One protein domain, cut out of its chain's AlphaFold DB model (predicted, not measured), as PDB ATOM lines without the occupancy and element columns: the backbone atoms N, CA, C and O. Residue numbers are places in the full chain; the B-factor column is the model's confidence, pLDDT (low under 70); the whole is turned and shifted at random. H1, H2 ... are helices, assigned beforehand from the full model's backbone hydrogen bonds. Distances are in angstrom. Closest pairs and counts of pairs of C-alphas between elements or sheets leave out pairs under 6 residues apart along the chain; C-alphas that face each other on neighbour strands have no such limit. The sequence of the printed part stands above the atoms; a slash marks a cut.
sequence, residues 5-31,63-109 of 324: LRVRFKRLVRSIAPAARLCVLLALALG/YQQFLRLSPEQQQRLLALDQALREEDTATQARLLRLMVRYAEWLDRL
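What this domain is: This is residues 5 to 31 and 63 to 109 of the 324 residues of an uncharacterized protein of Gemmataceae bacterium (UniProt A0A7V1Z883). The two longest helices, H5 and H4, meet near their joined ends as a V, and H2 packs on H5 at the open side of that V, with the short H3 close to H2 and to H4. H1 lies outside the V, near H4 but touching no helix. The 74 printed residues hold five named helices, H1 to H5 in chain order, and no named strand, and the class is all helix. The whole is compact, with a radius of gyration of the C-alphas of 12.4 A and spans of 31 by 25 by 23 A.

Where its parts are: H5, residues 89 to 108, is 28.9 A long, from C-alpha 89 at (102.039, 94.617, 136.495) to C-alpha 108 at (101.983, 65.756, 135.762). H4, residues 71 to 86, is 22.8 A long. H2, residues 20 to 31, measures 18.2 A, and H3, residues 63 to 67, measures 6.3 A. H1, residues 5 to 12, is 11.7 A long and begins at C-alpha 5 at (91.426, 96.407, 122.990).

How they stand to each other: H2 and H5 touch, their closest C-alphas being those of Val 24 and Val 100, 5.0 A apart, at a steep tilt of 43 degrees, opposite ways. H4 and H5 form a helical hairpin at a steep tilt of 38 degrees; they only just touch, with 3 pairs of C-alphas within 8 A, the closest those of Leu 84 and Gln 92 at 5.8 A. H3 is close to but not clearly touching H4, the closest C-alphas, Phe 66 and Gln 74, being 6.6 A apart. H1 and H5 are apart. Every O i to N i+4 pair is within hydrogen-bond range in H3, H4 and H5, against 6 of 8 in H2 and 1 of 4 in H1, where 3 of 5 O i to N i+3 pairs are.

The domain as a whole: The two C-alphas farthest apart, Leu 5 and Arg 108, are 34.8 A apart. Residues 32 to 62 are not printed, and C-alphas 31 and 63 are 15.4 A apart across the cut. Of the links printed whole, none is long. The mean pLDDT of the printed part is 74.6, with residues 5 to 31 under 70.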
ATOM      1  N   LEU A   5      90.348  97.268 122.468       39.72
ATOM      2  CA  LEU A   5      91.426  96.407 122.990       39.72
ATOM      3  C   LEU A   5      90.959  94.986 123.361       39.72
ATOM      4  O   LEU A   5      91.660  94.013 123.091       39.72
ATOM      5  N   ARG A   6      89.722  94.814 123.852       40.62
ATOM      6  CA  ARG A   6      89.192  93.485 124.235       40.62
ATOM      7  C   ARG A   6      88.931  92.540 123.055       40.62
ATOM      8  O   ARG A   6      88.869  91.327 123.247       40.62
ATOM      9  N   VAL A   7      88.777  93.066 121.838       43.44
ATOM     10  CA  VAL A   7      88.519  92.250 120.635       43.44
ATOM     11  C   VAL A   7      89.817  91.660 120.066       43.44
ATOM     12  O   VAL A   7      89.790  90.562 119.509       43.44
ATOM     13  N   ARG A   8      90.968  92.324 120.260       44.34
ATOM     14  CA  ARG A   8      92.268  91.846 119.752       44.34
ATOM     15  C   ARG A   8      92.786  90.626 120.515       44.34
ATOM     16  O   ARG A   8      93.239  89.677 119.880       44.34
ATOM     17  N   PHE A   9      92.578  90.568 121.832       42.69
ATOM     18  CA  PHE A   9      92.979  89.413 122.646       42.69
ATOM     19  C   PHE A   9      92.244  88.120 122.240       42.69
ATOM     20  O   PHE A   9      92.843  87.053 122.153       42.69
ATOM     21  N   LYS A  10      90.953  88.204 121.878       41.91
ATOM     22  CA  LYS A  10      90.156  87.038 121.443       41.91
ATOM     23  C   LYS A  10      90.552  86.475 120.070       41.91
ATOM     24  O   LYS A  10      90.238  85.321 119.793       41.91
ATOM     25  N   ARG A  11      91.196  87.264 119.200       44.34
ATOM     26  CA  ARG A  11      91.684  86.782 117.892       44.34
ATOM     27  C   ARG A  11      93.089  86.197 117.959       44.34
ATOM     28  O   ARG A  11      93.386  85.336 117.143       44.34
ATOM     29  N   LEU A  12      93.917  86.623 118.911       44.78
ATOM     30  CA  LEU A  12      95.308  86.175 118.994       44.78
ATOM     31  C   LEU A  12      95.476  84.818 119.692       44.78
ATOM     32  O   LEU A  12      96.442  84.110 119.438       44.78
ATOM     33  N   VAL A  13      94.510  84.431 120.529       45.41
ATOM     34  CA  VAL A  13      94.560  83.159 121.263       45.41
ATOM     35  C   VAL A  13      94.276  81.952 120.352       45.41
ATOM     36  O   VAL A  13      94.741  80.883 120.716       45.41
ATOM     37  N   ARG A  14      93.689  82.161 119.148       43.00
ATOM     38  CA  ARG A  14      93.067  81.198 118.195       43.00
ATOM     39  C   ARG A  14      93.921  80.091 117.549       43.00
ATOM     40  O   ARG A  14      93.426  79.407 116.651       43.00
ATOM     41  N   SER A  15      95.154  79.851 117.995       41.00
ATOM     42  CA  SER A  15      95.849  78.625 117.590       41.00
ATOM     43  C   SER A  15      96.945  78.207 118.577       41.00
ATOM     44  O   SER A  15      98.072  78.703 118.516       41.00
ATOM     45  N   ILE A  16      96.665  77.269 119.492       44.47
ATOM     46  CA  ILE A  16      97.671  76.749 120.442       44.47
ATOM     47  C   ILE A  16      97.689  75.212 120.490       44.47
ATOM     48  O   ILE A  16      96.964  74.601 121.275       44.47
ATOM     49  N   ALA A  17      98.647  74.598 119.792       45.41
ATOM     50  CA  ALA A  17      99.308  73.333 120.151       45.41
ATOM     51  C   ALA A  17     100.709  73.299 119.492       45.41
ATOM     52  O   ALA A  17     100.809  73.746 118.348       45.41
ATOM     53  N   PRO A  18     101.805  72.837 120.137       45.19
ATOM     54  CA  PRO A  18     102.096  72.462 121.520       45.19
ATOM     55  C   PRO A  18     103.126  73.444 122.147       45.19
ATOM     56  O   PRO A  18     104.330  73.226 122.107       45.19
ATOM     57  N   ALA A  19     102.667  74.555 122.736       47.28
ATOM     58  CA  ALA A  19     103.540  75.553 123.391       47.28
ATOM     59  C   ALA A  19     103.487  75.507 124.935       47.28
ATOM     60  O   ALA A  19     104.107  76.320 125.620       47.28
ATOM     61  N   ALA A  20     102.745  74.553 125.508       46.78
ATOM     62  CA  ALA A  20     102.482  74.516 126.946       46.78
ATOM     63  C   ALA A  20     103.730  74.175 127.781       46.78
ATOM     64  O   ALA A  20     103.874  74.701 128.879       46.78
ATOM     65  N   ARG A  21     104.682  73.401 127.235       47.81
ATOM     66  CA  ARG A  21     105.965  73.113 127.903       47.81
ATOM     67  C   ARG A  21     106.908  74.325 127.978       47.81
ATOM     68  O   ARG A  21     107.772  74.358 128.845       47.81
ATOM     69  N   LEU A  22     106.736  75.346 127.127       49.00
ATOM     70  CA  LEU A  22     107.657  76.494 127.063       49.00
ATOM     71  C   LEU A  22     107.299  77.652 128.010       49.00
ATOM     72  O   LEU A  22     108.147  78.492 128.309       49.00
ATOM     73  N   CYS A  23     106.072  77.686 128.534       48.69
ATOM     74  CA  CYS A  23     105.617  78.761 129.422       48.69
ATOM     75  C   CYS A  23     106.235  78.688 130.834       48.69
ATOM     76  O   CYS A  23     106.408  79.725 131.472       48.69
ATOM     77  N   VAL A  24     106.632  77.497 131.307       48.53
ATOM     78  CA  VAL A  24     107.319  77.323 132.610       48.53
ATOM     79  C   VAL A  24     108.711  77.955 132.594       48.53
ATOM     80  O   VAL A  24     109.139  78.548 133.581       48.53
ATOM     81  N   LEU A  25     109.410  77.883 131.460       46.59
ATOM     82  CA  LEU A  25     110.804  78.324 131.376       46.59
ATOM     83  C   LEU A  25     110.944  79.822 131.083       46.59
ATOM     84  O   LEU A  25     111.897  80.436 131.558       46.59
ATOM     85  N   LEU A  26     109.958  80.448 130.433       47.47
ATOM     86  CA  LEU A  26     109.882  81.914 130.325       47.47
ATOM     87  C   LEU A  26     109.501  82.595 131.645       47.47
ATOM     88  O   LEU A  26     110.041  83.652 131.964       47.47
ATOM     89  N   ALA A  27     108.644  81.977 132.461       50.38
ATOM     90  CA  ALA A  27     108.332  82.506 133.788       50.38
ATOM     91  C   ALA A  27     109.528  82.426 134.759       50.38
ATOM     92  O   ALA A  27     109.715  83.330 135.572       50.38
ATOM     93  N   LEU A  28     110.385  81.403 134.633       47.59
ATOM     94  CA  LEU A  28     111.649  81.316 135.379       47.59
ATOM     95  C   LEU A  28     112.721  82.290 134.855       47.59
ATOM     96  O   LEU A  28     113.529  82.786 135.635       47.59
ATOM     97  N   ALA A  29     112.704  82.615 133.560       43.72
ATOM     98  CA  ALA A  29     113.592  83.606 132.951       43.72
ATOM     99  C   ALA A  29     113.248  85.055 133.348       43.72
ATOM    100  O   ALA A  29     114.144  85.862 133.590       43.72
ATOM    101  N   LEU A  30     111.956  85.385 133.453       47.00
ATOM    102  CA  LEU A  30     111.486  86.730 133.805       47.00
ATOM    103  C   LEU A  30     111.488  86.999 135.322       47.00
ATOM    104  O   LEU A  30     111.496  88.156 135.738       47.00
ATOM    105  N   GLY A  31     111.572  85.954 136.156       38.78
ATOM    106  CA  GLY A  31     111.711  86.070 137.615       38.78
ATOM    107  C   GLY A  31     113.034  86.681 138.099       38.78
ATOM    108  O   GLY A  31     113.116  87.118 139.242       38.78
ATOM    109  N   TYR A  63     116.270  79.662 125.610       92.44
ATOM    110  CA  TYR A  63     116.456  80.146 124.243       92.44
ATOM    111  C   TYR A  63     116.628  78.997 123.240       92.44
ATOM    112  O   TYR A  63     115.972  78.980 122.203       92.44
ATOM    113  N   GLN A  64     117.437  77.984 123.564       94.12
ATOM    114  CA  GLN A  64     117.572  76.796 122.719       94.12
ATOM    115  C   GLN A  64     116.244  76.054 122.545       94.12
ATOM    116  O   GLN A  64     115.959  75.556 121.459       94.12
ATOM    117  N   GLN A  65     115.419  75.977 123.588       89.62
ATOM    118  CA  GLN A  65     114.088  75.385 123.473       89.62
ATOM    119  C   GLN A  65     113.147  76.226 122.613       89.62
ATOM    120  O   GLN A  65     112.407  75.662 121.814       89.62
ATOM    121  N   PHE A  66     113.200  77.553 122.734       92.62
ATOM    122  CA  PHE A  66     112.450  78.454 121.865       92.62
ATOM    123  C   PHE A  66     112.825  78.249 120.393       92.62
ATOM    124  O   PHE A  66     111.940  78.103 119.558       92.62
ATOM    125  N   LEU A  67     114.119  78.125 120.083       95.00
ATOM    126  CA  LEU A  67     114.588  77.864 118.718       95.00
ATOM    127  C   LEU A  67     114.158  76.496 118.162       95.00
ATOM    128  O   LEU A  67     114.117  76.325 116.948       95.00
ATOM    129  N   ARG A  68     113.831  75.523 119.023       94.25
ATOM    130  CA  ARG A  68     113.308  74.208 118.608       94.25
ATOM    131  C   ARG A  68     111.823  74.237 118.241       94.25
ATOM    132  O   ARG A  68     111.336  73.264 117.672       94.25
ATOM    133  N   LEU A  69     111.096  75.303 118.584       90.12
ATOM    134  CA  LEU A  69     109.704  75.477 118.172       90.12
ATOM    135  C   LEU A  69     109.607  75.764 116.671       90.12
ATOM    136  O   LEU A  69     110.532  76.328 116.085       90.12
ATOM    137  N   SER A  70     108.462  75.452 116.058       93.19
ATOM    138  CA  SER A  70     108.210  75.874 114.676       93.19
ATOM    139  C   SER A  70     108.173  77.411 114.573       93.19
ATOM    140  O   SER A  70     107.803  78.075 115.547       93.19
ATOM    141  N   PRO A  71     108.500  78.013 113.413       94.31
ATOM    142  CA  PRO A  71     108.480  79.471 113.252       94.31
ATOM    143  C   PRO A  71     107.134  80.109 113.629       94.31
ATOM    144  O   PRO A  71     107.095  81.161 114.263       94.31
ATOM    145  N   GLU A  72     106.021  79.438 113.321       89.50
ATOM    146  CA  GLU A  72     104.688  79.891 113.724       89.50
ATOM    147  C   GLU A  72     104.510  79.905 115.248       89.50
ATOM    148  O   GLU A  72     103.959  80.850 115.810       89.50
ATOM    149  N   GLN A  73     104.986  78.869 115.943       87.25
ATOM    150  CA  GLN A  73     104.918  78.789 117.403       87.25
ATOM    151  C   GLN A  73     105.808  79.840 118.064       87.25
ATOM    152  O   GLN A  73     105.396  80.449 119.050       87.25
ATOM    153  N   GLN A  74     106.995  80.084 117.502       94.06
ATOM    154  CA  GLN A  74     107.891  81.150 117.943       94.06
ATOM    155  C   GLN A  74     107.197  82.515 117.856       94.06
ATOM    156  O   GLN A  74     107.146  83.241 118.849       94.06
ATOM    157  N   GLN A  75     106.588  82.835 116.709       94.56
ATOM    158  CA  GLN A  75     105.848  84.086 116.516       94.56
ATOM    159  C   GLN A  75     104.679  84.232 117.495       94.56
ATOM    160  O   GLN A  75     104.499  85.299 118.079       94.56
ATOM    161  N   ARG A  76     103.907  83.164 117.726       85.69
ATOM    162  CA  ARG A  76     102.798  83.189 118.696       85.69
ATOM    163  C   ARG A  76     103.281  83.434 120.117       85.69
ATOM    164  O   ARG A  76     102.645  84.180 120.854       85.69
ATOM    165  N   LEU A  77     104.399  82.825 120.499       92.06
ATOM    166  CA  LEU A  77     104.978  83.005 121.823       92.06
ATOM    167  C   LEU A  77     105.513  84.430 122.017       92.06
ATOM    168  O   LEU A  77     105.282  85.019 123.069       92.06
ATOM    169  N   LEU A  78     106.153  85.009 120.997       94.12
ATOM    170  CA  LEU A  78     106.576  86.413 121.020       94.12
ATOM    171  C   LEU A  78     105.380  87.363 121.126       94.12
ATOM    172  O   LEU A  78     105.403  88.302 121.917       94.12
ATOM    173  N   ALA A  79     104.312  87.098 120.375       93.62
ATOM    174  CA  ALA A  79     103.111  87.919 120.427       93.62
ATOM    175  C   ALA A  79     102.376  87.795 121.778       93.62
ATOM    176  O   ALA A  79     101.817  88.775 122.265       93.62
ATOM    177  N   LEU A  80     102.420  86.619 122.418       92.31
ATOM    178  CA  LEU A  80     101.930  86.422 123.784       92.31
ATOM    179  C   LEU A  80     102.768  87.196 124.809       92.31
ATOM    180  O   LEU A  80     102.191  87.832 125.688       92.31
ATOM    181  N   ASP A  81     104.100  87.162 124.701       94.50
ATOM    182  CA  ASP A  81     104.989  87.950 125.569       94.50
ATOM    183  C   ASP A  81     104.703  89.449 125.430       94.50
ATOM    184  O   ASP A  81     104.533  90.142 126.432       94.50
ATOM    185  N   GLN A  82     104.551  89.937 124.196       95.56
ATOM    186  CA  GLN A  82     104.174  91.324 123.939       95.56
ATOM    187  C   GLN A  82     102.819  91.668 124.572       95.56
ATOM    188  O   GLN A  82     102.730  92.643 125.313       95.56
ATOM    189  N   ALA A  83     101.790  90.844 124.355       92.69
ATOM    190  CA  ALA A  83     100.471  91.059 124.945       92.69
ATOM    191  C   ALA A  83     100.513  91.060 126.484       92.69
ATOM    192  O   ALA A  83      99.831  91.858 127.115       92.69
ATOM    193  N   LEU A  84     101.340  90.210 127.105       93.88
ATOM    194  CA  LEU A  84     101.524  90.198 128.560       93.88
ATOM    195  C   LEU A  84     102.212  91.462 129.091       93.88
ATOM    196  O   LEU A  84     101.960  91.833 130.233       93.88
ATOM    197  N   ARG A  85     103.089  92.100 128.308       93.50
ATOM    198  CA  ARG A  85     103.739  93.371 128.682       93.50
ATOM    199  C   ARG A  85     102.824  94.584 128.531       93.50
ATOM    200  O   ARG A  85     103.094  95.608 129.146       93.50
ATOM    201  N   GLU A  86     101.784  94.481 127.707       95.69
ATOM    202  CA  GLU A  86     100.763  95.527 127.554       95.69
ATOM    203  C   GLU A  86      99.774  95.565 128.738       95.69
ATOM    204  O   GLU A  86      99.096  96.572 128.939       95.69
ATOM    205  N   GLU A  87      99.696  94.492 129.532       95.56
ATOM    206  CA  GLU A  87      98.880  94.416 130.750       95.56
ATOM    207  C   GLU A  87      99.547  95.126 131.944       95.56
ATOM    208  O   GLU A  87     100.766  95.292 132.005       95.56
ATOM    209  N   ASP A  88      98.754  95.504 132.950       93.19
ATOM    210  CA  ASP A  88      99.293  96.058 134.195       93.19
ATOM    211  C   ASP A  88     100.127  95.019 134.972       93.19
ATOM    212  O   ASP A  88      99.890  93.811 134.894       93.19
ATOM    213  N   THR A  89     101.084  95.484 135.781       86.94
ATOM    214  CA  THR A  89     102.039  94.617 136.495       86.94
ATOM    215  C   THR A  89     101.360  93.563 137.381       86.94
ATOM    216  O   THR A  89     101.840  92.429 137.477       86.94
ATOM    217  N   ALA A  90     100.228  93.888 138.017       79.69
ATOM    218  CA  ALA A  90      99.512  92.937 138.865       79.69
ATOM    219  C   ALA A  90      98.807  91.856 138.028       79.69
ATOM    220  O   ALA A  90      98.862  90.666 138.369       79.69
ATOM    221  N   THR A  91      98.184  92.244 136.913       83.31
ATOM    222  CA  THR A  91      97.576  91.311 135.956       83.31
ATOM    223  C   THR A  91      98.626  90.417 135.306       83.31
ATOM    224  O   THR A  91      98.443  89.196 135.301       83.31
ATOM    225  N   GLN A  92      99.750  90.981 134.860       92.62
ATOM    226  CA  GLN A  92     100.877  90.243 134.295       92.62
ATOM    227  C   GLN A  92     101.381  89.166 135.267       92.62
ATOM    228  O   GLN A  92     101.425  87.984 134.918       92.62
ATOM    229  N   ALA A  93     101.675  89.532 136.521       84.81
ATOM    230  CA  ALA A  93     102.139  88.588 137.538       84.81
ATOM    231  C   ALA A  93     101.122  87.464 137.805       84.81
ATOM    232  O   ALA A  93     101.486  86.298 137.983       84.81
ATOM    233  N   ARG A  94      99.823  87.787 137.823       90.81
ATOM    234  CA  ARG A  94      98.755  86.791 137.984       90.81
ATOM    235  C   ARG A  94      98.689  85.824 136.798       90.81
ATOM    236  O   ARG A  94      98.590  84.620 137.032       90.81
ATOM    237  N   LEU A  95      98.740  86.329 135.565       90.88
ATOM    238  CA  LEU A  95      98.689  85.509 134.351       90.88
ATOM    239  C   LEU A  95      99.913  84.597 134.242       90.88
ATOM    240  O   LEU A  95      99.745  83.402 134.009       90.88
ATOM    241  N   LEU A  96     101.114  85.113 134.520       90.00
ATOM    242  CA  LEU A  96     102.339  84.311 134.549       90.00
ATOM    243  C   LEU A  96     102.245  83.166 135.566       90.00
ATOM    244  O   LEU A  96     102.495  82.013 135.216       90.00
ATOM    245  N   ARG A  97     101.790  83.439 136.799       90.31
ATOM    246  CA  ARG A  97     101.564  82.383 137.807       90.31
ATOM    247  C   ARG A  97     100.563  81.329 137.335       90.31
ATOM    248  O   ARG A  97     100.755  80.144 137.596       90.31
ATOM    249  N   LEU A  98      99.495  81.744 136.653       89.75
ATOM    250  CA  LEU A  98      98.498  80.823 136.109       89.75
ATOM    251  C   LEU A  98      99.083  79.951 134.991       89.75
ATOM    252  O   LEU A  98      98.837  78.746 134.985       89.75
ATOM    253  N   MET A  99      99.881  80.529 134.089       89.88
ATOM    254  CA  MET A  99     100.552  79.799 133.009       89.88
ATOM    255  C   MET A  99     101.540  78.761 133.549       89.88
ATOM    256  O   MET A  99     101.539  77.628 133.070       89.88
ATOM    257  N   VAL A 100     102.317  79.112 134.579       87.81
ATOM    258  CA  VAL A 100     103.223  78.175 135.266       87.81
ATOM    259  C   VAL A 100     102.444  77.016 135.872       87.81
ATOM    260  O   VAL A 100     102.697  75.868 135.518       87.81
ATOM    261  N   ARG A 101     101.434  77.301 136.707       90.50
ATOM    262  CA  ARG A 101     100.609  76.256 137.341       90.50
ATOM    263  C   ARG A 101      99.930  75.351 136.317       90.50
ATOM    264  O   ARG A 101      99.797  74.151 136.539       90.50
ATOM    265  N   TYR A 102      99.471  75.922 135.205       90.75
ATOM    266  CA  TYR A 102      98.851  75.156 134.130       90.75
ATOM    267  C   TYR A 102      99.844  74.195 133.472       90.75
ATOM    268  O   TYR A 102      99.512  73.034 133.246       90.75
ATOM    269  N   ALA A 103     101.052  74.662 133.179       88.75
ATOM    270  CA  ALA A 103     102.059  73.832 132.546       88.75
ATOM    271  C   ALA A 103     102.620  72.763 133.501       88.75
ATOM    272  O   ALA A 103     102.738  71.610 133.098       88.75
ATOM    273  N   GLU A 104     102.819  73.084 134.783       91.62
ATOM    274  CA  GLU A 104     103.129  72.092 135.824       91.62
ATOM    275  C   GLU A 104     102.042  71.015 135.936       91.62
ATOM    276  O   GLU A 104     102.345  69.828 136.044       91.62
ATOM    277  N   TRP A 105     100.765  71.412 135.895       95.69
ATOM    278  CA  TRP A 105      99.649  70.466 135.883       95.69
ATOM    279  C   TRP A 105      99.687  69.572 134.642       95.69
ATOM    280  O   TRP A 105      99.568  68.355 134.772       95.69
ATOM    281  N   LEU A 106      99.908  70.153 133.457       94.06
ATOM    282  CA  LEU A 106      99.993  69.406 132.202       94.06
ATOM    283  C   LEU A 106     101.157  68.404 132.218       94.06
ATOM    284  O   LEU A 106     101.016  67.285 131.728       94.06
ATOM    285  N   ASP A 107     102.289  68.774 132.820       93.12
ATOM    286  CA  ASP A 107     103.462  67.910 132.928       93.12
ATOM    287  C   ASP A 107     103.294  66.742 133.902       93.12
ATOM    288  O   ASP A 107     103.937  65.707 133.712       93.12
ATOM    289  N   ARG A 108     102.380  66.856 134.869       95.69
ATOM    290  CA  ARG A 108     101.983  65.756 135.762       95.69
ATOM    291  C   ARG A 108     100.942  64.818 135.150       95.69
ATOM    292  O   ARG A 108     100.722  63.741 135.696       95.69
ATOM    293  N   LEU A 109     100.291  65.200 134.046       96.75
ATOM    294  CA  LEU A 109      99.311  64.328 133.393       96.75
ATOM    295  C   LEU A 109      99.985  63.095 132.775       96.75
ATOM    296  O   LEU A 109     101.067  63.239 132.184       96.75
TER     297      LEU A 109